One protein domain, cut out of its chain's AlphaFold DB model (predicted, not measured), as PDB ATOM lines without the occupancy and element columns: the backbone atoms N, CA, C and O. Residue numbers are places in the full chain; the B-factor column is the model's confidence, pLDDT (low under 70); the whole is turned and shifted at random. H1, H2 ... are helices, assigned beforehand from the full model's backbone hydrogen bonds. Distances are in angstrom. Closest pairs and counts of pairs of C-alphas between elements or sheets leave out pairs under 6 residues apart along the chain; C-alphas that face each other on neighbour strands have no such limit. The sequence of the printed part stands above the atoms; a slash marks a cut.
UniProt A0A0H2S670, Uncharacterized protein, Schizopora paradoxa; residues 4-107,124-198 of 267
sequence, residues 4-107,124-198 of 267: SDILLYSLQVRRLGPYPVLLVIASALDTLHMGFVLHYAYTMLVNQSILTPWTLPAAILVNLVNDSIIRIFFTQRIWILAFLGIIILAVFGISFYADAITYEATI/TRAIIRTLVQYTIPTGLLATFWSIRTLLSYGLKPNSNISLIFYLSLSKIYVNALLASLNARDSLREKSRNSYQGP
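What this domain is: This is residues 4 to 107 and 124 to 198 of the 267 residues of an uncharacterized protein of Schizopora paradoxa (UniProt A0A0H2S670). Two helical hairpins, H2 with H3 and H4 with H5, stack as two loosely joined layers; residues 86 to 107 stick out along the length, and H1 makes a corner with H2. The printed part, 179 residues with five named helices and no named strand, is all helix, only just loose, close to extended: radius of gyration of the C-alphas 23.6 A, spans 86 by 54 by 21 A.

Where its parts are: H3, residues 55 to 106, measures 74.7 A from first C-alpha, (1.676, -64.475, 10.718), to last. H2 is residues 19 to 45, 38.6 A; H1, 4 to 15, 16.5 A; H4, 124 to 155, 45.7 A; H5, 161 to 195, 50.7 A, ending at C-alpha (-32.441, -22.900, -1.084).

How they stand to each other: H3 touches H2 with residues 55 to 70 alone, closest C-alphas His 33 and Ala 59, 5.4 A. H4 and H5 touch, closest C-alphas Ser 152 and Ser 162, 5.7 A. H2, H3 and H5 form a bundle, helices side by side. Every O i to N i+4 pair is within hydrogen-bond range in H1, H2 and H3; 26 of 28 in H4, 26 of 31 in H5.

The domain as a whole: Residues 108 to 123 are not printed, a gap of 32.1 A between C-alphas 107 and 124. Under pLDDT 70 are 91 residues.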
ATOM      1  N   SER A   4     -21.997 -45.512 -21.939       69.56
ATOM      2  CA  SER A   4     -22.668 -44.505 -21.106       69.56
ATOM      3  C   SER A   4     -22.623 -44.840 -19.613       69.56
ATOM      4  O   SER A   4     -22.505 -43.935 -18.788       69.56
ATOM      5  N   ASP A   5     -22.651 -46.129 -19.263       71.56
ATOM      6  CA  ASP A   5     -22.620 -46.590 -17.873       71.56
ATOM      7  C   ASP A   5     -21.221 -46.409 -17.284       71.56
ATOM      8  O   ASP A   5     -21.081 -45.996 -16.140       71.56
ATOM      9  N   ILE A   6     -20.176 -46.634 -18.087       75.62
ATOM     10  CA  ILE A   6     -18.768 -46.450 -17.699       75.62
ATOM     11  C   ILE A   6     -18.451 -44.958 -17.498       75.62
ATOM     12  O   ILE A   6     -17.744 -44.578 -16.558       75.62
ATOM     13  N   LEU A   7     -19.008 -44.089 -18.345       70.25
ATOM     14  CA  LEU A   7     -18.882 -42.637 -18.202       70.25
ATOM     15  C   LEU A   7     -19.642 -42.108 -16.982       70.25
ATOM     16  O   LEU A   7     -19.097 -41.306 -16.228       70.25
ATOM     17  N   LEU A   8     -20.856 -42.597 -16.722       64.06
ATOM     18  CA  LEU A   8     -21.576 -42.258 -15.493       64.06
ATOM     19  C   LEU A   8     -20.845 -42.765 -14.249       64.06
ATOM     20  O   LEU A   8     -20.709 -42.017 -13.286       64.06
ATOM     21  N   TYR A   9     -20.299 -43.982 -14.283       60.00
ATOM     22  CA  TYR A   9     -19.544 -44.544 -13.165       60.00
ATOM     23  C   TYR A   9     -18.268 -43.741 -12.873       60.00
ATOM     24  O   TYR A   9     -17.988 -43.396 -11.725       60.00
ATOM     25  N   SER A  10     -17.516 -43.366 -13.911       53.78
ATOM     26  CA  SER A  10     -16.290 -42.568 -13.771       53.78
ATOM     27  C   SER A  10     -16.555 -41.116 -13.346       53.78
ATOM     28  O   SER A  10     -15.784 -40.557 -12.559       53.78
ATOM     29  N   LEU A  11     -17.667 -40.514 -13.780       58.06
ATOM     30  CA  LEU A  11     -18.103 -39.187 -13.326       58.06
ATOM     31  C   LEU A  11     -18.631 -39.210 -11.883       58.06
ATOM     32  O   LEU A  11     -18.378 -38.266 -11.128       58.06
ATOM     33  N   GLN A  12     -19.300 -40.290 -11.472       59.53
ATOM     34  CA  GLN A  12     -19.713 -40.514 -10.085       59.53
ATOM     35  C   GLN A  12     -18.473 -40.629  -9.183       59.53
ATOM     36  O   GLN A  12     -18.355 -39.897  -8.200       59.53
ATOM     37  N   VAL A  13     -17.487 -41.447  -9.571       55.31
ATOM     38  CA  VAL A  13     -16.218 -41.634  -8.841       55.31
ATOM     39  C   VAL A  13     -15.399 -40.346  -8.729       55.31
ATOM     40  O   VAL A  13     -14.790 -40.128  -7.690       55.31
ATOM     41  N   ARG A  14     -15.413 -39.454  -9.731       52.09
ATOM     42  CA  ARG A  14     -14.723 -38.148  -9.653       52.09
ATOM     43  C   ARG A  14     -15.422 -37.114  -8.759       52.09
ATOM     44  O   ARG A  14     -14.775 -36.170  -8.313       52.09
ATOM     45  N   ARG A  15     -16.734 -37.245  -8.518       57.72
ATOM     46  CA  ARG A  15     -17.527 -36.303  -7.698       57.72
ATOM     47  C   ARG A  15     -17.611 -36.727  -6.224       57.72
ATOM     48  O   ARG A  15     -17.827 -35.885  -5.348       57.72
ATOM     49  N   LEU A  16     -17.399 -38.007  -5.921       55.66
ATOM     50  CA  LEU A  16     -17.020 -38.461  -4.586       55.66
ATOM     51  C   LEU A  16     -15.515 -38.186  -4.412       55.66
ATOM     52  O   LEU A  16     -14.738 -38.552  -5.270       55.66
ATOM     53  N   GLY A  17     -15.079 -37.507  -3.346       64.75
ATOM     54  CA  GLY A  17     -13.648 -37.230  -3.106       64.75
ATOM     55  C   GLY A  17     -12.798 -38.498  -2.850       64.75
ATOM     56  O   GLY A  17     -13.139 -39.571  -3.325       64.75
ATOM     57  N   PRO A  18     -11.735 -38.468  -2.025       68.50
ATOM     58  CA  PRO A  18     -10.866 -39.640  -1.780       68.50
ATOM     59  C   PRO A  18     -11.544 -40.818  -1.029       68.50
ATOM     60  O   PRO A  18     -10.900 -41.793  -0.658       68.50
ATOM     61  N   TYR A  19     -12.851 -40.738  -0.783       70.94
ATOM     62  CA  TYR A  19     -13.622 -41.606   0.109       70.94
ATOM     63  C   TYR A  19     -13.864 -43.034  -0.414       70.94
ATOM     64  O   TYR A  19     -13.606 -43.967   0.343       70.94
ATOM     65  N   PRO A  20     -14.320 -43.255  -1.665       73.44
ATOM     66  CA  PRO A  20     -14.416 -44.597  -2.241       73.44
ATOM     67  C   PRO A  20     -13.052 -45.286  -2.354       73.44
ATOM     68  O   PRO A  20     -12.957 -46.477  -2.084       73.44
ATOM     69  N   VAL A  21     -11.990 -44.546  -2.682       78.75
ATOM     70  CA  VAL A  21     -10.628 -45.101  -2.766       78.75
ATOM     71  C   VAL A  21     -10.161 -45.583  -1.392       78.75
ATOM     72  O   VAL A  21      -9.693 -46.709  -1.263       78.75
ATOM     73  N   LEU A  22     -10.362 -44.773  -0.350       76.44
ATOM     74  CA  LEU A  22     -10.044 -45.159   1.023       76.44
ATOM     75  C   LEU A  22     -10.850 -46.379   1.490       76.44
ATOM     76  O   LEU A  22     -10.294 -47.256   2.141       76.44
ATOM     77  N   LEU A  23     -12.141 -46.450   1.144       77.00
ATOM     78  CA  LEU A  23     -12.997 -47.593   1.471       77.00
ATOM     79  C   LEU A  23     -12.479 -48.880   0.817       77.00
ATOM     80  O   LEU A  23     -12.398 -49.910   1.480       77.00
ATOM     81  N   VAL A  24     -12.094 -48.815  -0.460       82.12
ATOM     82  CA  VAL A  24     -11.521 -49.958  -1.184       82.12
ATOM     83  C   VAL A  24     -10.203 -50.391  -0.542       82.12
ATOM     84  O   VAL A  24     -10.030 -51.576  -0.266       82.12
ATOM     85  N   ILE A  25      -9.317 -49.446  -0.216       82.50
ATOM     86  CA  ILE A  25      -8.044 -49.734   0.463       82.50
ATOM     87  C   ILE A  25      -8.284 -50.386   1.833       82.50
ATOM     88  O   ILE A  25      -7.697 -51.426   2.116       82.50
ATOM     89  N   ALA A  26      -9.178 -49.829   2.655       81.31
ATOM     90  CA  ALA A  26      -9.517 -50.386   3.963       81.31
ATOM     91  C   ALA A  26     -10.130 -51.793   3.846       81.31
ATOM     92  O   ALA A  26      -9.789 -52.684   4.617       81.31
ATOM     93  N   SER A  27     -10.983 -52.028   2.843       79.94
ATOM     94  CA  SER A  27     -11.576 -53.350   2.602       79.94
ATOM     95  C   SER A  27     -10.544 -54.393   2.155       79.94
ATOM     96  O   SER A  27     -10.572 -55.536   2.614       79.94
ATOM     97  N   ALA A  28      -9.590 -53.998   1.307       85.12
ATOM     98  CA  ALA A  28      -8.500 -54.866   0.880       85.12
ATOM     99  C   ALA A  28      -7.584 -55.216   2.061       85.12
ATOM    100  O   ALA A  28      -7.188 -56.370   2.219       85.12
ATOM    101  N   LEU A  29      -7.304 -54.238   2.925       84.50
ATOM    102  CA  LEU A  29      -6.476 -54.416   4.113       84.50
ATOM    103  C   LEU A  29      -7.150 -55.314   5.169       84.50
ATOM    104  O   LEU A  29      -6.478 -56.154   5.765       84.50
ATOM    105  N   ASP A  30      -8.473 -55.212   5.342       83.50
ATOM    106  CA  ASP A  30      -9.261 -56.110   6.206       83.50
ATOM    107  C   ASP A  30      -9.272 -57.553   5.668       83.50
ATOM    108  O   ASP A  30      -9.107 -58.516   6.420       83.50
ATOM    109  N   THR A  31      -9.360 -57.716   4.345       87.25
ATOM    110  CA  THR A  31      -9.282 -59.034   3.690       87.25
ATOM    111  C   THR A  31      -7.903 -59.671   3.884       87.25
ATOM    112  O   THR A  31      -7.793 -60.859   4.189       87.25
ATOM    113  N   LEU A  32      -6.842 -58.869   3.761       87.56
ATOM    114  CA  LEU A  32      -5.463 -59.301   3.982       87.56
ATOM    115  C   LEU A  32      -5.236 -59.718   5.443       87.56
ATOM    116  O   LEU A  32      -4.637 -60.763   5.699       87.56
ATOM    117  N   HIS A  33      -5.787 -58.963   6.396       86.44
ATOM    118  CA  HIS A  33      -5.779 -59.330   7.809       86.44
ATOM    119  C   HIS A  33      -6.466 -60.684   8.059       86.44
ATOM    120  O   HIS A  33      -5.874 -61.563   8.686       86.44
ATOM    121  N   MET A  34      -7.671 -60.896   7.514       85.75
ATOM    122  CA  MET A  34      -8.391 -62.173   7.642       85.75
ATOM    123  C   MET A  34      -7.611 -63.347   7.035       85.75
ATOM    124  O   MET A  34      -7.614 -64.438   7.605       85.75
ATOM    125  N   GLY A  35      -6.891 -63.125   5.932       87.94
ATOM    126  CA  GLY A  35      -5.998 -64.122   5.337       87.94
ATOM    127  C   GLY A  35      -4.860 -64.547   6.272       87.94
ATOM    128  O   GLY A  35      -4.592 -65.741   6.416       87.94
ATOM    129  N   PHE A  36      -4.228 -63.598   6.969       86.88
ATOM    130  CA  PHE A  36      -3.179 -63.905   7.949       86.88
ATOM    131  C   PHE A  36      -3.712 -64.621   9.190       86.88
ATOM    132  O   PHE A  36      -3.072 -65.562   9.662       86.88
ATOM    133  N   VAL A  37      -4.900 -64.248   9.677       83.38
ATOM    134  CA  VAL A  37      -5.557 -64.957  10.787       83.38
ATOM    135  C   VAL A  37      -5.929 -66.386  10.383       83.38
ATOM    136  O   VAL A  37      -5.707 -67.317  11.158       83.38
ATOM    137  N   LEU A  38      -6.439 -66.589   9.165       86.88
ATOM    138  CA  LEU A  38      -6.773 -67.919   8.654       86.88
ATOM    139  C   LEU A  38      -5.525 -68.796   8.486       86.88
ATOM    140  O   LEU A  38      -5.539 -69.963   8.871       86.88
ATOM    141  N   HIS A  39      -4.429 -68.234   7.973       86.81
ATOM    142  CA  HIS A  39      -3.158 -68.949   7.877       86.81
ATOM    143  C   HIS A  39      -2.596 -69.302   9.260       86.81
ATOM    144  O   HIS A  39      -2.156 -70.430   9.473       86.81
ATOM    145  N   TYR A  40      -2.654 -68.376  10.221       85.69
ATOM    146  CA  TYR A  40      -2.288 -68.651  11.611       85.69
ATOM    147  C   TYR A  40      -3.102 -69.824  12.182       85.69
ATOM    148  O   TYR A  40      -2.525 -70.788  12.689       85.69
ATOM    149  N   ALA A  41      -4.430 -69.794  12.020       81.94
ATOM    150  CA  ALA A  41      -5.312 -70.868  12.467       81.94
ATOM    151  C   ALA A  41      -4.978 -72.210  11.795       81.94
ATOM    152  O   ALA A  41      -4.907 -73.225  12.480       81.94
ATOM    153  N   TYR A  42      -4.693 -72.214  10.489       85.50
ATOM    154  CA  TYR A  42      -4.258 -73.409   9.762       85.50
ATOM    155  C   TYR A  42      -2.955 -73.986  10.333       85.50
ATOM    156  O   TYR A  42      -2.884 -75.177  10.623       85.50
ATOM    157  N   THR A  43      -1.939 -73.149  10.558       81.69
ATOM    158  CA  THR A  43      -0.644 -73.610  11.088       81.69
ATOM    159  C   THR A  43      -0.736 -74.174  12.507       81.69
ATOM    160  O   THR A  43      -0.057 -75.150  12.815       81.69
ATOM    161  N   MET A  44      -1.605 -73.603  13.345       79.00
ATOM    162  CA  MET A  44      -1.841 -74.070  14.714       79.00
ATOM    163  C   MET A  44      -2.700 -75.337  14.767       79.00
ATOM    164  O   MET A  44      -2.446 -76.214  15.587       79.00
ATOM    165  N   LEU A  45      -3.707 -75.442  13.895       81.81
ATOM    166  CA  LEU A  45      -4.664 -76.548  13.905       81.81
ATOM    167  C   LEU A  45      -4.145 -77.792  13.170       81.81
ATOM    168  O   LEU A  45      -4.323 -78.904  13.658       81.81
ATOM    169  N   VAL A  46      -3.527 -77.612  11.998       86.31
ATOM    170  CA  VAL A  46      -3.117 -78.718  11.113       86.31
ATOM    171  C   VAL A  46      -1.670 -79.118  11.353       86.31
ATOM    172  O   VAL A  46      -1.381 -80.297  11.525       86.31
ATOM    173  N   ASN A  47      -0.757 -78.146  11.385       80.44
ATOM    174  CA  ASN A  47       0.675 -78.436  11.493       80.44
ATOM    175  C   ASN A  47       1.144 -78.677  12.936       80.44
ATOM    176  O   ASN A  47       2.289 -79.079  13.122       80.44
ATOM    177  N   GLN A  48       0.289 -78.412  13.937       76.50
ATOM    178  CA  GLN A  48       0.592 -78.518  15.374       76.50
ATOM    179  C   GLN A  48       1.969 -77.937  15.754       76.50
ATOM    180  O   GLN A  48       2.671 -78.448  16.629       76.50
ATOM    181  N   SER A  49       2.379 -76.861  15.077       69.62
ATOM    182  CA  SER A  49       3.674 -76.227  15.308       69.62
ATOM    183  C   SER A  49       3.695 -75.543  16.676       69.62
ATOM    184  O   SER A  49       2.872 -74.674  16.951       69.62
ATOM    185  N   ILE A  50       4.678 -75.888  17.514       66.25
ATOM    186  CA  ILE A  50       4.862 -75.307  18.859       66.25
ATOM    187  C   ILE A  50       5.414 -73.868  18.777       66.25
ATOM    188  O   ILE A  50       5.202 -73.058  19.678       66.25
ATOM    189  N   LEU A  51       6.108 -73.526  17.684       73.62
ATOM    190  CA  LEU A  51       6.653 -72.187  17.462       73.62
ATOM    191  C   LEU A  51       5.570 -71.248  16.924       73.62
ATOM    192  O   LEU A  51       4.932 -71.546  15.913       73.62
ATOM    193  N   THR A  52       5.396 -70.097  17.574       72.75
ATOM    194  CA  THR A  52       4.450 -69.058  17.155       72.75
ATOM    195  C   THR A  52       4.780 -68.560  15.738       72.75
ATOM    196  O   THR A  52       5.857 -68.005  15.511       72.75
ATOM    197  N   PRO A  53       3.876 -68.735  14.755       82.56
ATOM    198  CA  PRO A  53       4.114 -68.315  13.389       82.56
ATOM    199  C   PRO A  53       4.163 -66.791  13.302       82.56
ATOM    200  O   PRO A  53       3.369 -66.079  13.924       82.56
ATOM    201  N   TRP A  54       5.056 -66.292  12.449       81.62
ATOM    202  CA  TRP A  54       5.236 -64.870  12.138       81.62
ATOM    203  C   TRP A  54       3.962 -64.192  11.600       81.62
ATOM    204  O   TRP A  54       3.857 -62.966  11.591       81.62
ATOM    205  N   THR A  55       2.967 -64.975  11.191       86.62
ATOM    206  CA  THR A  55       1.676 -64.475  10.718       86.62
ATOM    207  C   THR A  55       0.842 -63.824  11.813       86.62
ATOM    208  O   THR A  55       0.059 -62.930  11.506       86.62
ATOM    209  N   LEU A  56       1.042 -64.186  13.085       79.75
ATOM    210  CA  LEU A  56       0.348 -63.554  14.210       79.75
ATOM    211  C   LEU A  56       0.786 -62.088  14.423       79.75
ATOM    212  O   LEU A  56      -0.075 -61.207  14.374       79.75
ATOM    213  N   PRO A  57       2.085 -61.767  14.606       78.62
ATOM    214  CA  PRO A  57       2.521 -60.374  14.693       78.62
ATOM    215  C   PRO A  57       2.277 -59.597  13.390       78.62
ATOM    216  O   PRO A  57       1.929 -58.418  13.450       78.62
ATOM    217  N   ALA A  58       2.373 -60.242  12.219       81.44
ATOM    218  CA  ALA A  58       2.027 -59.609  10.944       81.44
ATOM    219  C   ALA A  58       0.536 -59.224  10.864       81.44
ATOM    220  O   ALA A  58       0.214 -58.117  10.436       81.44
ATOM    221  N   ALA A  59      -0.376 -60.088  11.327       80.31
ATOM    222  CA  ALA A  59      -1.803 -59.775  11.410       80.31
ATOM    223  C   ALA A  59      -2.063 -58.572  12.331       80.31
ATOM    224  O   ALA A  59      -2.771 -57.640  11.953       80.31
ATOM    225  N   ILE A  60      -1.422 -58.534  13.504       80.81
ATOM    226  CA  ILE A  60      -1.555 -57.415  14.451       80.81
ATOM    227  C   ILE A  60      -1.087 -56.094  13.820       80.81
ATOM    228  O   ILE A  60      -1.771 -55.080  13.955       80.81
ATOM    229  N   LEU A  61       0.037 -56.101  13.095       79.44
ATOM    230  CA  LEU A  61       0.553 -54.917  12.401       79.44
ATOM    231  C   LEU A  61      -0.405 -54.416  11.316       79.44
ATOM    232  O   LEU A  61      -0.697 -53.223  11.261       79.44
ATOM    233  N   VAL A  62      -0.936 -55.314  10.483       81.06
ATOM    234  CA  VAL A  62      -1.912 -54.954   9.441       81.06
ATOM    235  C   VAL A  62      -3.175 -54.355  10.055       81.06
ATOM    236  O   VAL A  62      -3.677 -53.343   9.565       81.06
ATOM    237  N   ASN A  63      -3.658 -54.926  11.159       81.25
ATOM    238  CA  ASN A  63      -4.806 -54.399  11.888       81.25
ATOM    239  C   ASN A  63      -4.530 -53.004  12.472       81.25
ATOM    240  O   ASN A  63      -5.378 -52.119  12.370       81.25
ATOM    241  N   LEU A  64      -3.335 -52.775  13.028       77.44
ATOM    242  CA  LEU A  64      -2.940 -51.466  13.553       77.44
ATOM    243  C   LEU A  64      -2.879 -50.406  12.448       77.44
ATOM    244  O   LEU A  64      -3.336 -49.280  12.643       77.44
ATOM    245  N   VAL A  65      -2.347 -50.765  11.278       79.31
ATOM    246  CA  VAL A  65      -2.307 -49.879  10.109       79.31
ATOM    247  C   VAL A  65      -3.723 -49.565   9.626       79.31
ATOM    248  O   VAL A  65      -4.037 -48.396   9.399       79.31
ATOM    249  N   ASN A  66      -4.600 -50.570   9.537       79.50
ATOM    250  CA  ASN A  66      -5.998 -50.383   9.149       79.50
ATOM    251  C   ASN A  66      -6.737 -49.434  10.105       79.50
ATOM    252  O   ASN A  66      -7.334 -48.452   9.664       79.50
ATOM    253  N   ASP A  67      -6.629 -49.676  11.414       76.69
ATOM    254  CA  ASP A  67      -7.227 -48.840  12.461       76.69
ATOM    255  C   ASP A  67      -6.659 -47.410  12.444       76.69
ATOM    256  O   ASP A  67      -7.414 -46.443  12.544       76.69
ATOM    257  N   SER A  68      -5.353 -47.245  12.218       74.94
ATOM    258  CA  SER A  68      -4.710 -45.927  12.128       74.94
ATOM    259  C   SER A  68      -5.204 -45.125  10.924       74.94
ATOM    260  O   SER A  68      -5.569 -43.960  11.075       74.94
ATOM    261  N   ILE A  69      -5.276 -45.737   9.736       77.62
ATOM    262  CA  ILE A  69      -5.774 -45.095   8.507       77.62
ATOM    263  C   ILE A  69      -7.212 -44.611   8.706       77.62
ATOM    264  O   ILE A  69      -7.557 -43.466   8.404       77.62
ATOM    265  N   ILE A  70      -8.035 -45.490   9.267       73.94
ATOM    266  CA  ILE A  70      -9.420 -45.228   9.621       73.94
ATOM    267  C   ILE A  70      -9.517 -44.041  10.598       73.94
ATOM    268  O   ILE A  70     -10.233 -43.068  10.338       73.94
ATOM    269  N   ARG A  71      -8.771 -44.080  11.706       72.94
ATOM    270  CA  ARG A  71      -8.826 -43.049  12.749       72.94
ATOM    271  C   ARG A  71      -8.310 -41.709  12.269       72.94
ATOM    272  O   ARG A  71      -8.944 -40.701  12.570       72.94
ATOM    273  N   ILE A  72      -7.218 -41.682  11.507       76.75
ATOM    274  CA  ILE A  72      -6.653 -40.453  10.939       76.75
ATOM    275  C   ILE A  72      -7.680 -39.800  10.020       76.75
ATOM    276  O   ILE A  72      -7.956 -38.612  10.158       76.75
ATOM    277  N   PHE A  73      -8.317 -40.575   9.146       73.69
ATOM    278  CA  PHE A  73      -9.317 -40.052   8.224       73.69
ATOM    279  C   PHE A  73     -10.544 -39.459   8.934       73.69
ATOM    280  O   PHE A  73     -10.998 -38.360   8.593       73.69
ATOM    281  N   PHE A  74     -11.086 -40.151   9.939       66.50
ATOM    282  CA  PHE A  74     -12.223 -39.628  10.697       66.50
ATOM    283  C   PHE A  74     -11.826 -38.435  11.559       66.50
ATOM    284  O   PHE A  74     -12.542 -37.437  11.570       66.50
ATOM    285  N   THR A  75     -10.660 -38.484  12.203       68.38
ATOM    286  CA  THR A  75     -10.129 -37.368  12.996       68.38
ATOM    287  C   THR A  75      -9.911 -36.137  12.131       68.38
ATOM    288  O   THR A  75     -10.321 -35.049  12.512       68.38
ATOM    289  N   GLN A  76      -9.360 -36.296  10.929       66.88
ATOM    290  CA  GLN A  76      -9.143 -35.201   9.988       66.88
ATOM    291  C   GLN A  76     -10.465 -34.544   9.566       66.88
ATOM    292  O   GLN A  76     -10.575 -33.318   9.541       66.88
ATOM    293  N   ARG A  77     -11.497 -35.349   9.281       69.75
ATOM    294  CA  ARG A  77     -12.841 -34.836   8.979       69.75
ATOM    295  C   ARG A  77     -13.461 -34.112  10.172       69.75
ATOM    296  O   ARG A  77     -14.046 -33.050   9.995       69.75
ATOM    297  N   ILE A  78     -13.327 -34.673  11.371       68.62
ATOM    298  CA  ILE A  78     -13.868 -34.100  12.609       68.62
ATOM    299  C   ILE A  78     -13.145 -32.795  12.960       68.62
ATOM    300  O   ILE A  78     -13.794 -31.835  13.356       68.62
ATOM    301  N   TRP A  79     -11.829 -32.719  12.754       69.50
ATOM    302  CA  TRP A  79     -11.013 -31.554  13.093       69.50
ATOM    303  C   TRP A  79     -11.342 -30.331  12.230       69.50
ATOM    304  O   TRP A  79     -11.505 -29.235  12.756       69.50
ATOM    305  N   ILE A  80     -11.555 -30.519  10.925       65.62
ATOM    306  CA  ILE A  80     -12.003 -29.445  10.018       65.62
ATOM    307  C   ILE A  80     -13.388 -28.908  10.413       65.62
ATOM    308  O   ILE A  80     -13.630 -27.702  10.349       65.62
ATOM    309  N   LEU A  81     -14.293 -29.783  10.866       63.91
ATOM    310  CA  LEU A  81     -15.609 -29.378  11.367       63.91
ATOM    311  C   LEU A  81     -15.516 -28.677  12.733       63.91
ATOM    312  O   LEU A  81     -16.200 -27.679  12.956       63.91
ATOM    313  N   ALA A  82     -14.661 -29.171  13.628       68.00
ATOM    314  CA  ALA A  82     -14.433 -28.589  14.946       68.00
ATOM    315  C   ALA A  82     -13.804 -27.196  14.843       68.00
ATOM    316  O   ALA A  82     -14.228 -26.285  15.547       68.00
ATOM    317  N   PHE A  83     -12.858 -27.003  13.922       73.69
ATOM    318  CA  PHE A  83     -12.225 -25.711  13.671       73.69
ATOM    319  C   PHE A  83     -13.245 -24.660  13.220       73.69
ATOM    320  O   PHE A  83     -13.285 -23.556  13.760       73.69
ATOM    321  N   LEU A  84     -14.145 -25.028  12.304       69.62
ATOM    322  CA  LEU A  84     -15.231 -24.143  11.885       69.62
ATOM    323  C   LEU A  84     -16.206 -23.845  13.036       69.62
ATOM    324  O   LEU A  84     -16.649 -22.710  13.188       69.62
ATOM    325  N   GLY A  85     -16.509 -24.841  13.873       70.75
ATOM    326  CA  GLY A  85     -17.324 -24.664  15.076       70.75
ATOM    327  C   GLY A  85     -16.703 -23.689  16.077       70.75
ATOM    328  O   GLY A  85     -17.397 -22.799  16.559       70.75
ATOM    329  N   ILE A  86     -15.398 -23.808  16.336       75.38
ATOM    330  CA  ILE A  86     -14.636 -22.904  17.210       75.38
ATOM    331  C   ILE A  86     -14.642 -21.480  16.652       75.38
ATOM    332  O   ILE A  86     -14.880 -20.543  17.408       75.38
ATOM    333  N   ILE A  87     -14.458 -21.309  15.338       75.69
ATOM    334  CA  ILE A  87     -14.543 -19.992  14.691       75.69
ATOM    335  C   ILE A  87     -15.933 -19.383  14.887       75.69
ATOM    336  O   ILE A  87     -16.039 -18.223  15.273       75.69
ATOM    337  N   ILE A  88     -17.005 -20.150  14.667       75.69
ATOM    338  CA  ILE A  88     -18.378 -19.665  14.867       75.69
ATOM    339  C   ILE A  88     -18.588 -19.248  16.327       75.69
ATOM    340  O   ILE A  88     -19.101 -18.163  16.586       75.69
ATOM    341  N   LEU A  89     -18.163 -20.076  17.281       77.56
ATOM    342  CA  LEU A  89     -18.293 -19.802  18.714       77.56
ATOM    343  C   LEU A  89     -17.499 -18.553  19.125       77.56
ATOM    344  O   LEU A  89     -18.009 -17.733  19.882       77.56
ATOM    345  N   ALA A  90     -16.302 -18.369  18.566       82.56
ATOM    346  CA  ALA A  90     -15.494 -17.171  18.756       82.56
ATOM    347  C   ALA A  90     -16.187 -15.924  18.189       82.56
ATOM    348  O   ALA A  90     -16.283 -14.924  18.886       82.56
ATOM    349  N   VAL A  91     -16.740 -15.986  16.971       83.50
ATOM    350  CA  VAL A  91     -17.474 -14.864  16.356       83.50
ATOM    351  C   VAL A  91     -18.698 -14.483  17.190       83.50
ATOM    352  O   VAL A  91     -18.875 -13.311  17.507       83.50
ATOM    353  N   PHE A  92     -19.514 -15.457  17.602       82.62
ATOM    354  CA  PHE A  92     -20.660 -15.202  18.482       82.62
ATOM    355  C   PHE A  92     -20.237 -14.662  19.852       82.62
ATOM    356  O   PHE A  92     -20.899 -13.770  20.376       82.62
ATOM    357  N   GLY A  93     -19.143 -15.178  20.415       82.88
ATOM    358  CA  GLY A  93     -18.569 -14.689  21.666       82.88
ATOM    359  C   GLY A  93     -18.108 -13.236  21.557       82.88
ATOM    360  O   GLY A  93     -18.430 -12.434  22.427       82.88
ATOM    361  N   ILE A  94     -17.441 -12.876  20.456       88.06
ATOM    362  CA  ILE A  94     -17.011 -11.503  20.162       88.06
ATOM    363  C   ILE A  94     -18.223 -10.581  19.982       88.06
ATOM    364  O   ILE A  94     -18.247  -9.500  20.560       88.06
ATOM    365  N   SER A  95     -19.255 -10.997  19.237       83.94
ATOM    366  CA  SER A  95     -20.483 -10.202  19.077       83.94
ATOM    367  C   SER A  95     -21.226  -9.997  20.399       83.94
ATOM    368  O   SER A  95     -21.680  -8.894  20.676       83.94
ATOM    369  N   PHE A  96     -21.317 -11.032  21.238       87.06
ATOM    370  CA  PHE A  96     -21.932 -10.931  22.562       87.06
ATOM    371  C   PHE A  96     -21.134 -10.013  23.494       87.06
ATOM    372  O   PHE A  96     -21.720  -9.218  24.218       87.06
ATOM    373  N   TYR A  97     -19.802 -10.089  23.446       88.00
ATOM    374  CA  TYR A  97     -18.916  -9.212  24.207       88.00
ATOM    375  C   TYR A  97     -19.008  -7.744  23.750       88.00
ATOM    376  O   TYR A  97     -19.000  -6.838  24.577       88.00
ATOM    377  N   ALA A  98     -19.165  -7.493  22.447       86.31
ATOM    378  CA  ALA A  98     -19.375  -6.149  21.910       86.31
ATOM    379  C   ALA A  98     -20.738  -5.560  22.318       86.31
ATOM    380  O   ALA A  98     -20.794  -4.424  22.794       86.31
ATOM    381  N   ASP A  99     -21.822  -6.337  22.212       84.69
ATOM    382  CA  ASP A  99     -23.141  -5.957  22.742       84.69
ATOM    383  C   ASP A  99     -23.071  -5.731  24.259       84.69
ATOM    384  O   ASP A  99     -23.779  -4.873  24.791       84.69
ATOM    385  N   ALA A 100     -22.185  -6.465  24.949       82.81
ATOM    386  CA  ALA A 100     -21.995  -6.330  26.380       82.81
ATOM    387  C   ALA A 100     -21.414  -4.960  26.771       82.81
ATOM    388  O   ALA A 100     -21.965  -4.208  27.568       82.81
ATOM    389  N   ILE A 101     -20.317  -4.587  26.122       85.25
ATOM    390  CA  ILE A 101     -19.686  -3.281  26.331       85.25
ATOM    391  C   ILE A 101     -20.637  -2.143  25.927       85.25
ATOM    392  O   ILE A 101     -20.707  -1.108  26.588       85.25
ATOM    393  N   THR A 102     -21.407  -2.341  24.854       80.88
ATOM    394  CA  THR A 102     -22.342  -1.326  24.354       80.88
ATOM    395  C   THR A 102     -23.551  -1.155  25.282       80.88
ATOM    396  O   THR A 102     -24.029  -0.029  25.433       80.88
ATOM    397  N   TYR A 103     -24.031  -2.216  25.960       75.94
ATOM    398  CA  TYR A 103     -25.112  -2.070  26.948       75.94
ATOM    399  C   TYR A 103     -24.691  -1.153  28.088       75.94
ATOM    400  O   TYR A 103     -25.501  -0.345  28.532       75.94
ATOM    401  N   GLU A 104     -23.439  -1.253  28.543       71.00
ATOM    402  CA  GLU A 104     -22.961  -0.522  29.718       71.00
ATOM    403  C   GLU A 104     -22.815   0.967  29.391       71.00
ATOM    404  O   GLU A 104     -23.180   1.827  30.191       71.00
ATOM    405  N   ALA A 105     -22.417   1.272  28.152       68.06
ATOM    406  CA  ALA A 105     -22.363   2.630  27.619       68.06
ATOM    407  C   ALA A 105     -23.749   3.266  27.374       68.06
ATOM    408  O   ALA A 105     -23.864   4.490  27.351       68.06
ATOM    409  N   THR A 106     -24.811   2.467  27.201       62.31
ATOM    410  CA  THR A 106     -26.141   2.953  26.766       62.31
ATOM    411  C   THR A 106     -27.152   3.107  27.919       62.31
ATOM    412  O   THR A 106     -28.278   3.554  27.699       62.31
ATOM    413  N   ILE A 107     -26.770   2.840  29.178       63.00
ATOM    414  CA  ILE A 107     -27.655   2.980  30.363       63.00
ATOM    415  C   ILE A 107     -28.153   4.438  30.590       63.00
ATOM    416  O   ILE A 107     -29.038   4.675  31.408       63.00
ATOM    417  N   THR A 124     -27.966 -21.265   8.890       65.12
ATOM    418  CA  THR A 124     -27.016 -21.769   9.892       65.12
ATOM    419  C   THR A 124     -27.620 -22.861  10.770       65.12
ATOM    420  O   THR A 124     -26.954 -23.856  11.034       65.12
ATOM    421  N   ARG A 125     -28.897 -22.747  11.173       63.66
ATOM    422  CA  ARG A 125     -29.577 -23.806  11.945       63.66
ATOM    423  C   ARG A 125     -29.671 -25.120  11.171       63.66
ATOM    424  O   ARG A 125     -29.535 -26.179  11.779       63.66
ATOM    425  N   ALA A 126     -29.878 -25.067   9.855       66.69
ATOM    426  CA  ALA A 126     -29.915 -26.264   9.017       66.69
ATOM    427  C   ALA A 126     -28.533 -26.931   8.931       66.69
ATOM    428  O   ALA A 126     -28.420 -28.130   9.179       66.69
ATOM    429  N   ILE A 127     -27.483 -26.143   8.675       67.56
ATOM    430  CA  ILE A 127     -26.098 -26.629   8.604       67.56
ATOM    431  C   ILE A 127     -25.654 -27.209   9.954       67.56
ATOM    432  O   ILE A 127     -25.148 -28.326   9.995       67.56
ATOM    433  N   ILE A 128     -25.922 -26.515  11.066       70.69
ATOM    434  CA  ILE A 128     -25.614 -27.000  12.420       70.69
ATOM    435  C   ILE A 128     -26.354 -28.306  12.709       70.69
ATOM    436  O   ILE A 128     -25.741 -29.256  13.184       70.69
ATOM    437  N   ARG A 129     -27.653 -28.398  12.396       67.62
ATOM    438  CA  ARG A 129     -28.434 -29.622  12.637       67.62
ATOM    439  C   ARG A 129     -27.864 -30.812  11.868       67.62
ATOM    440  O   ARG A 129     -27.797 -31.910  12.416       67.62
ATOM    441  N   THR A 130     -27.414 -30.585  10.638       62.69
ATOM    442  CA  THR A 130     -26.722 -31.595   9.842       62.69
ATOM    443  C   THR A 130     -25.353 -31.943  10.429       62.69
ATOM    444  O   THR A 130     -25.069 -33.121  10.605       62.69
ATOM    445  N   LEU A 131     -24.520 -30.969  10.811       66.00
ATOM    446  CA  LEU A 131     -23.224 -31.249  11.443       66.00
ATOM    447  C   LEU A 131     -23.383 -32.056  12.738       66.00
ATOM    448  O   LEU A 131     -22.670 -33.035  12.949       66.00
ATOM    449  N   VAL A 132     -24.350 -31.693  13.578       66.62
ATOM    450  CA  VAL A 132     -24.648 -32.377  14.843       66.62
ATOM    451  C   VAL A 132     -25.125 -33.810  14.592       66.62
ATOM    452  O   VAL A 132     -24.618 -34.735  15.225       66.62
ATOM    453  N   GLN A 133     -26.016 -34.028  13.618       67.12
ATOM    454  CA  GLN A 133     -26.466 -35.374  13.235       67.12
ATOM    455  C   GLN A 133     -25.331 -36.282  12.750       67.12
ATOM    456  O   GLN A 133     -25.427 -37.495  12.914       67.12
ATOM    457  N   TYR A 134     -24.259 -35.723  12.185       60.22
ATOM    458  CA  TYR A 134     -23.102 -36.499  11.726       60.22
ATOM    459  C   TYR A 134     -22.021 -36.677  12.805       60.22
ATOM    460  O   TYR A 134     -21.327 -37.696  12.812       60.22
ATOM    461  N   THR A 135     -21.896 -35.727  13.734       59.22
ATOM    462  CA  THR A 135     -20.854 -35.729  14.779       59.22
ATOM    463  C   THR A 135     -21.249 -36.565  16.003       59.22
ATOM    464  O   THR A 135     -20.411 -37.252  16.582       59.22
ATOM    465  N   ILE A 136     -22.533 -36.572  16.384       67.69
ATOM    466  CA  ILE A 136     -23.036 -37.377  17.511       67.69
ATOM    467  C   ILE A 136     -22.749 -38.880  17.338       67.69
ATOM    468  O   ILE A 136     -22.150 -39.467  18.242       67.69
ATOM    469  N   PRO A 137     -23.126 -39.534  16.221       63.47
ATOM    470  CA  PRO A 137     -22.904 -40.970  16.080       63.47
ATOM    471  C   PRO A 137     -21.413 -41.319  16.050       63.47
ATOM    472  O   PRO A 137     -21.014 -42.305  16.660       63.47
ATOM    473  N   THR A 138     -20.569 -40.498  15.420       60.69
ATOM    474  CA  THR A 138     -19.117 -40.737  15.351       60.69
ATOM    475  C   THR A 138     -18.424 -40.572  16.708       60.69
ATOM    476  O   THR A 138     -17.554 -41.377  17.038       60.69
ATOM    477  N   GLY A 139     -18.843 -39.607  17.533       61.50
ATOM    478  CA  GLY A 139     -18.352 -39.449  18.907       61.50
ATOM    479  C   GLY A 139     -18.837 -40.548  19.861       61.50
ATOM    480  O   GLY A 139     -18.046 -41.083  20.635       61.50
ATOM    481  N   LEU A 140     -20.112 -40.945  19.766       63.34
ATOM    482  CA  LEU A 140     -20.678 -42.030  20.581       63.34
ATOM    483  C   LEU A 140     -20.073 -43.398  20.244       63.34
ATOM    484  O   LEU A 140     -19.883 -44.228  21.128       63.34
ATOM    485  N   LEU A 141     -19.727 -43.636  18.978       65.19
ATOM    486  CA  LEU A 141     -19.006 -44.841  18.564       65.19
ATOM    487  C   LEU A 141     -17.605 -44.905  19.186       65.19
ATOM    488  O   LEU A 141     -17.200 -45.970  19.652       65.19
ATOM    489  N   ALA A 142     -16.892 -43.777  19.249       65.50
ATOM    490  CA  ALA A 142     -15.561 -43.704  19.852       65.50
ATOM    491  C   ALA A 142     -15.592 -43.948  21.370       65.50
ATOM    492  O   ALA A 142     -14.772 -44.705  21.895       65.50
ATOM    493  N   THR A 143     -16.563 -43.368  22.082       71.06
ATOM    494  CA  THR A 143     -16.718 -43.597  23.526       71.06
ATOM    495  C   THR A 143     -17.159 -45.027  23.818       71.06
ATOM    496  O   THR A 143     -16.576 -45.677  24.681       71.06
ATOM    497  N   PHE A 144     -18.106 -45.567  23.047       74.44
ATOM    498  CA  PHE A 144     -18.541 -46.958  23.168       74.44
ATOM    499  C   PHE A 144     -17.403 -47.956  22.893       74.44
ATOM    500  O   PHE A 144     -17.326 -49.014  23.521       74.44
ATOM    501  N   TRP A 145     -16.491 -47.617  21.979       71.88
ATOM    502  CA  TRP A 145     -15.290 -48.401  21.702       71.88
ATOM    503  C   TRP A 145     -14.275 -48.360  22.850       71.88
ATOM    504  O   TRP A 145     -13.759 -49.401  23.265       71.88
ATOM    505  N   SER A 146     -14.041 -47.174  23.413       65.94
ATOM    506  CA  SER A 146     -13.176 -46.995  24.584       65.94
ATOM    507  C   SER A 146     -13.705 -47.777  25.792       65.94
ATOM    508  O   SER A 146     -12.960 -48.530  26.418       65.94
ATOM    509  N   ILE A 147     -15.019 -47.715  26.040       78.38
ATOM    510  CA  ILE A 147     -15.687 -48.466  27.113       78.38
ATOM    511  C   ILE A 147     -15.528 -49.976  26.913       78.38
ATOM    512  O   ILE A 147     -15.185 -50.673  27.861       78.38
ATOM    513  N   ARG A 148     -15.727 -50.501  25.695       69.69
ATOM    514  CA  ARG A 148     -15.534 -51.939  25.417       69.69
ATOM    515  C   ARG A 148     -14.091 -52.387  25.606       69.69
ATOM    516  O   ARG A 148     -13.863 -53.467  26.142       69.69
ATOM    517  N   THR A 149     -13.133 -51.558  25.205       67.50
ATOM    518  CA  THR A 149     -11.706 -51.842  25.404       67.50
ATOM    519  C   THR A 149     -11.385 -51.894  26.897       67.50
ATOM    520  O   THR A 149     -10.795 -52.861  27.370       67.50
ATOM    521  N   LEU A 150     -11.860 -50.905  27.655       72.88
ATOM    522  CA  LEU A 150     -11.662 -50.816  29.099       72.88
ATOM    523  C   LEU A 150     -12.321 -51.985  29.848       72.88
ATOM    524  O   LEU A 150     -11.708 -52.597  30.720       72.88
ATOM    525  N   LEU A 151     -13.547 -52.342  29.461       76.56
ATOM    526  CA  LEU A 151     -14.293 -53.454  30.044       76.56
ATOM    527  C   LEU A 151     -13.628 -54.806  29.742       76.56
ATOM    528  O   LEU A 151     -13.577 -55.672  30.612       76.56
ATOM    529  N   SER A 152     -13.071 -54.977  28.540       68.62
ATOM    530  CA  SER A 152     -12.346 -56.195  28.157       68.62
ATOM    531  C   SER A 152     -11.078 -56.393  28.993       68.62
ATOM    532  O   SER A 152     -10.812 -57.503  29.454       68.62
ATOM    533  N   TYR A 153     -10.335 -55.315  29.268       67.44
ATOM    534  CA  TYR A 153      -9.185 -55.363  30.177       67.44
ATOM    535  C   TYR A 153      -9.583 -55.675  31.628       67.44
ATOM    536  O   TYR A 153      -8.846 -56.377  32.316       67.44
ATOM    537  N   GLY A 154     -10.742 -55.193  32.086       70.81
ATOM    538  CA  GLY A 154     -11.208 -55.397  33.461       70.81
ATOM    539  C   GLY A 154     -11.780 -56.788  33.754       70.81
ATOM    540  O   GLY A 154     -11.626 -57.281  34.868       70.81
ATOM    541  N   LEU A 155     -12.437 -57.436  32.785       72.81
ATOM    542  CA  LEU A 155     -13.175 -58.682  33.043       72.81
ATOM    543  C   LEU A 155     -12.312 -59.953  32.992       72.81
ATOM    544  O   LEU A 155     -12.626 -60.911  33.699       72.81
ATOM    545  N   LYS A 156     -11.252 -60.014  32.167       58.47
ATOM    546  CA  LYS A 156     -10.365 -61.196  32.113       58.47
ATOM    547  C   LYS A 156      -9.037 -60.907  31.376       58.47
ATOM    548  O   LYS A 156      -9.009 -60.998  30.150       58.47
ATOM    549  N   PRO A 157      -7.911 -60.649  32.072       57.78
ATOM    550  CA  PRO A 157      -6.630 -60.307  31.430       57.78
ATOM    551  C   PRO A 157      -5.976 -61.459  30.636       57.78
ATOM    552  O   PRO A 157      -5.166 -61.201  29.754       57.78
ATOM    553  N   ASN A 158      -6.357 -62.720  30.889       55.47
ATOM    554  CA  ASN A 158      -5.760 -63.914  30.260       55.47
ATOM    555  C   ASN A 158      -6.605 -64.522  29.120       55.47
ATOM    556  O   ASN A 158      -6.462 -65.703  28.808       55.47
ATOM    557  N   SER A 159      -7.539 -63.772  28.524       58.00
ATOM    558  CA  SER A 159      -8.418 -64.299  27.472       58.00
ATOM    559  C   SER A 159      -8.461 -63.394  26.246       58.00
ATOM    560  O   SER A 159      -8.667 -62.189  26.354       58.00
ATOM    561  N   ASN A 160      -8.352 -63.994  25.057       58.12
ATOM    562  CA  ASN A 160      -8.365 -63.318  23.751       58.12
ATOM    563  C   ASN A 160      -9.733 -62.706  23.369       58.12
ATOM    564  O   ASN A 160      -9.990 -62.437  22.198       58.12
ATOM    565  N   ILE A 161     -10.627 -62.476  24.333       64.56
ATOM    566  CA  ILE A 161     -11.960 -61.896  24.121       64.56
ATOM    567  C   ILE A 161     -11.854 -60.488  23.510       64.56
ATOM    568  O   ILE A 161     -12.657 -60.136  22.645       64.56
ATOM    569  N   SER A 162     -10.805 -59.726  23.849       58.09
ATOM    570  CA  SER A 162     -10.481 -58.440  23.209       58.09
ATOM    571  C   SER A 162     -10.389 -58.541  21.679       58.09
ATOM    572  O   SER A 162     -10.765 -57.608  20.973       58.09
ATOM    573  N   LEU A 163      -9.946 -59.687  21.155       60.69
ATOM    574  CA  LEU A 163      -9.741 -59.929  19.727       60.69
ATOM    575  C   LEU A 163     -11.080 -60.052  18.977       60.69
ATOM    576  O   LEU A 163     -11.223 -59.515  17.883       60.69
ATOM    577  N   ILE A 164     -12.103 -60.653  19.595       66.19
ATOM    578  CA  ILE A 164     -13.463 -60.760  19.026       66.19
ATOM    579  C   ILE A 164     -14.093 -59.373  18.880       66.19
ATOM    580  O   ILE A 164     -14.718 -59.066  17.862       66.19
ATOM    581  N   PHE A 165     -13.905 -58.515  19.884       62.75
ATOM    582  CA  PHE A 165     -14.386 -57.143  19.815       62.75
ATOM    583  C   PHE A 165     -13.650 -56.354  18.729       62.75
ATOM    584  O   PHE A 165     -14.325 -55.696  17.936       62.75
ATOM    585  N   TYR A 166     -12.317 -56.477  18.632       62.00
ATOM    586  CA  TYR A 166     -11.498 -55.861  17.572       62.00
ATOM    587  C   TYR A 166     -11.928 -56.280  16.162       62.00
ATOM    588  O   TYR A 166     -12.119 -55.418  15.310       62.00
ATOM    589  N   LEU A 167     -12.193 -57.568  15.933       59.16
ATOM    590  CA  LEU A 167     -12.674 -58.075  14.640       59.16
ATOM    591  C   LEU A 167     -14.078 -57.563  14.273       59.16
ATOM    592  O   LEU A 167     -14.421 -57.440  13.098       59.16
ATOM    593  N   SER A 168     -14.912 -57.251  15.268       69.56
ATOM    594  CA  SER A 168     -16.253 -56.693  15.051       69.56
ATOM    595  C   SER A 168     -16.215 -55.214  14.631       69.56
ATOM    596  O   SER A 168     -17.162 -54.716  14.013       69.56
ATOM    597  N   LEU A 169     -15.115 -54.507  14.919       64.38
ATOM    598  CA  LEU A 169     -14.981 -53.079  14.640       64.38
ATOM    599  C   LEU A 169     -15.014 -52.773  13.141       64.38
ATOM    600  O   LEU A 169     -15.759 -51.877  12.741       64.38
ATOM    601  N   SER A 170     -14.299 -53.549  12.315       62.94
ATOM    602  CA  SER A 170     -14.245 -53.367  10.855       62.94
ATOM    603  C   SER A 170     -15.644 -53.326  10.230       62.94
ATOM    604  O   SER A 170     -15.946 -52.453   9.415       62.94
ATOM    605  N   LYS A 171     -16.553 -54.204  10.680       65.56
ATOM    606  CA  LYS A 171     -17.929 -54.298  10.160       65.56
ATOM    607  C   LYS A 171     -18.792 -53.100  10.548       65.56
ATOM    608  O   LYS A 171     -19.519 -52.565   9.713       65.56
ATOM    609  N   ILE A 172     -18.713 -52.660  11.804       67.94
ATOM    610  CA  ILE A 172     -19.479 -51.498  12.284       67.94
ATOM    611  C   ILE A 172     -18.991 -50.227  11.586       67.94
ATOM    612  O   ILE A 172     -19.798 -49.373  11.222       67.94
ATOM    613  N   TYR A 173     -17.685 -50.124  11.353       65.38
ATOM    614  CA  TYR A 173     -17.081 -48.960  10.729       65.38
ATOM    615  C   TYR A 173     -17.451 -48.814   9.254       65.38
ATOM    616  O   TYR A 173     -17.836 -47.731   8.814       65.38
ATOM    617  N   VAL A 174     -17.416 -49.919   8.504       64.75
ATOM    618  CA  VAL A 174     -17.857 -49.952   7.104       64.75
ATOM    619  C   VAL A 174     -19.354 -49.661   7.002       64.75
ATOM    620  O   VAL A 174     -19.754 -48.862   6.160       64.75
ATOM    621  N   ASN A 175     -20.181 -50.200   7.903       71.50
ATOM    622  CA  ASN A 175     -21.617 -49.911   7.928       71.50
ATOM    623  C   ASN A 175     -21.923 -48.448   8.278       71.50
ATOM    624  O   ASN A 175     -22.794 -47.842   7.657       71.50
ATOM    625  N   ALA A 176     -21.194 -47.850   9.225       66.94
ATOM    626  CA  ALA A 176     -21.332 -46.435   9.563       66.94
ATOM    627  C   ALA A 176     -20.855 -45.526   8.418       66.94
ATOM    628  O   ALA A 176     -21.488 -44.511   8.127       66.94
ATOM    629  N   LEU A 177     -19.773 -45.902   7.729       67.19
ATOM    630  CA  LEU A 177     -19.258 -45.182   6.566       67.19
ATOM    631  C   LEU A 177     -20.226 -45.269   5.379       67.19
ATOM    632  O   LEU A 177     -20.519 -44.246   4.765       67.19
ATOM    633  N   LEU A 178     -20.781 -46.452   5.102       68.62
ATOM    634  CA  LEU A 178     -21.831 -46.655   4.100       68.62
ATOM    635  C   LEU A 178     -23.095 -45.873   4.447       68.62
ATOM    636  O   LEU A 178     -23.628 -45.183   3.588       68.62
ATOM    637  N   ALA A 179     -23.542 -45.899   5.704       67.62
ATOM    638  CA  ALA A 179     -24.674 -45.094   6.153       67.62
ATOM    639  C   ALA A 179     -24.409 -43.589   5.971       67.62
ATOM    640  O   ALA A 179     -25.291 -42.854   5.532       67.62
ATOM    641  N   SER A 180     -23.183 -43.131   6.237       65.06
ATOM    642  CA  SER A 180     -22.766 -41.739   6.024       65.06
ATOM    643  C   SER A 180     -22.702 -41.362   4.535       65.06
ATOM    644  O   SER A 180     -23.009 -40.226   4.169       65.06
ATOM    645  N   LEU A 181     -22.346 -42.311   3.660       66.31
ATOM    646  CA  LEU A 181     -22.392 -42.144   2.203       66.31
ATOM    647  C   LEU A 181     -23.833 -42.155   1.672       66.31
ATOM    648  O   LEU A 181     -24.170 -41.299   0.862       66.31
ATOM    649  N   ASN A 182     -24.692 -43.041   2.177       73.12
ATOM    650  CA  ASN A 182     -26.103 -43.145   1.793       73.12
ATOM    651  C   ASN A 182     -26.912 -41.925   2.259       73.12
ATOM    652  O   ASN A 182     -27.775 -41.429   1.545       73.12
ATOM    653  N   ALA A 183     -26.594 -41.371   3.431       65.00
ATOM    654  CA  ALA A 183     -27.235 -40.159   3.939       65.00
ATOM    655  C   ALA A 183     -26.832 -38.888   3.161       65.00
ATOM    656  O   ALA A 183     -27.448 -37.831   3.324       65.00
ATOM    657  N   ARG A 184     -25.809 -38.973   2.299       68.00
ATOM    658  CA  ARG A 184     -25.273 -37.846   1.529       68.00
ATOM    659  C   ARG A 184     -26.226 -37.392   0.422       68.00
ATOM    660  O   ARG A 184     -26.305 -36.191   0.161       68.00
ATOM    661  N   ASP A 185     -26.998 -38.311  -0.156       63.34
ATOM    662  CA  ASP A 185     -28.026 -37.984  -1.150       63.34
ATOM    663  C   ASP A 185     -29.220 -37.277  -0.503       63.34
ATOM    664  O   ASP A 185     -29.653 -36.226  -0.981       63.34
ATOM    665  N   SER A 186     -29.652 -37.750   0.671       60.94
ATOM    666  CA  SER A 186     -30.707 -37.102   1.459       60.94
ATOM    667  C   SER A 186     -30.316 -35.689   1.908       60.94
ATOM    668  O   SER A 186     -31.162 -34.798   1.983       60.94
ATOM    669  N   LEU A 187     -29.031 -35.442   2.185       62.84
ATOM    670  CA  LEU A 187     -28.538 -34.093   2.474       62.84
ATOM    671  C   LEU A 187     -28.502 -33.190   1.241       62.84
ATOM    672  O   LEU A 187     -28.759 -31.995   1.371       62.84
ATOM    673  N   ARG A 188     -28.183 -33.738   0.066       66.06
ATOM    674  CA  ARG A 188     -28.099 -32.979  -1.187       66.06
ATOM    675  C   ARG A 188     -29.480 -32.561  -1.692       66.06
ATOM    676  O   ARG A 188     -29.638 -31.460  -2.215       66.06
ATOM    677  N   GLU A 189     -30.488 -33.399  -1.480       67.25
ATOM    678  CA  GLU A 189     -31.890 -33.050  -1.717       67.25
ATOM    679  C   GLU A 189     -32.379 -32.001  -0.710       67.25
ATOM    680  O   GLU A 189     -32.921 -30.965  -1.093       67.25
ATOM    681  N   LYS A 190     -32.081 -32.191   0.581       65.44
ATOM    682  CA  LYS A 190     -32.471 -31.240   1.629       65.44
ATOM    683  C   LYS A 190     -31.778 -29.882   1.497       65.44
ATOM    684  O   LYS A 190     -32.392 -28.865   1.819       65.44
ATOM    685  N   SER A 191     -30.539 -29.832   0.995       62.72
ATOM    686  CA  SER A 191     -29.869 -28.568   0.668       62.72
ATOM    687  C   SER A 191     -30.540 -27.879  -0.512       62.72
ATOM    688  O   SER A 191     -30.757 -26.676  -0.457       62.72
ATOM    689  N   ARG A 192     -30.922 -28.635  -1.551       61.50
ATOM    690  CA  ARG A 192     -31.615 -28.100  -2.730       61.50
ATOM    691  C   ARG A 192     -32.978 -27.508  -2.346       61.50
ATOM    692  O   ARG A 192     -33.256 -26.371  -2.708       61.50
ATOM    693  N   ASN A 193     -33.731 -28.203  -1.494       58.88
ATOM    694  CA  ASN A 193     -35.019 -27.728  -0.980       58.88
ATOM    695  C   ASN A 193     -34.880 -26.575   0.030       58.88
ATOM    696  O   ASN A 193     -35.779 -25.755   0.133       58.88
ATOM    697  N   SER A 194     -33.762 -26.465   0.761       57.03
ATOM    698  CA  SER A 194     -33.538 -25.344   1.696       57.03
ATOM    699  C   SER A 194     -33.135 -24.035   1.000       57.03
ATOM    700  O   SER A 194     -33.278 -22.972   1.602       57.03
ATOM    701  N   TYR A 195     -32.639 -24.090  -0.243       49.69
ATOM    702  CA  TYR A 195     -32.441 -22.900  -1.084       49.69
ATOM    703  C   TYR A 195     -33.758 -22.384  -1.684       49.69
ATOM    704  O   TYR A 195     -33.882 -21.182  -1.922       49.69
ATOM    705  N   GLN A 196     -34.763 -23.251  -1.838       50.53
ATOM    706  CA  GLN A 196     -36.155 -22.842  -2.014       50.53
ATOM    707  C   GLN A 196     -36.704 -22.358  -0.658       50.53
ATOM    708  O   GLN A 196     -37.416 -23.047   0.068       50.53
ATOM    709  N   GLY A 197     -36.326 -21.140  -0.268       49.00
ATOM    710  CA  GLY A 197     -37.090 -20.420   0.748       49.00
ATOM    711  C   GLY A 197     -38.542 -20.198   0.275       49.00
ATOM    712  O   GLY A 197     -38.783 -20.287  -0.925       49.00
ATOM    713  N   PRO A 198     -39.492 -19.848   1.169       51.06
ATOM    714  CA  PRO A 198     -40.953 -19.783   0.923       51.06
ATOM    715  C   PRO A 198     -41.474 -18.784  -0.140       51.06
ATOM    716  O   PRO A 198     -42.578 -18.261  -0.008       51.06
TER     717      PRO A 198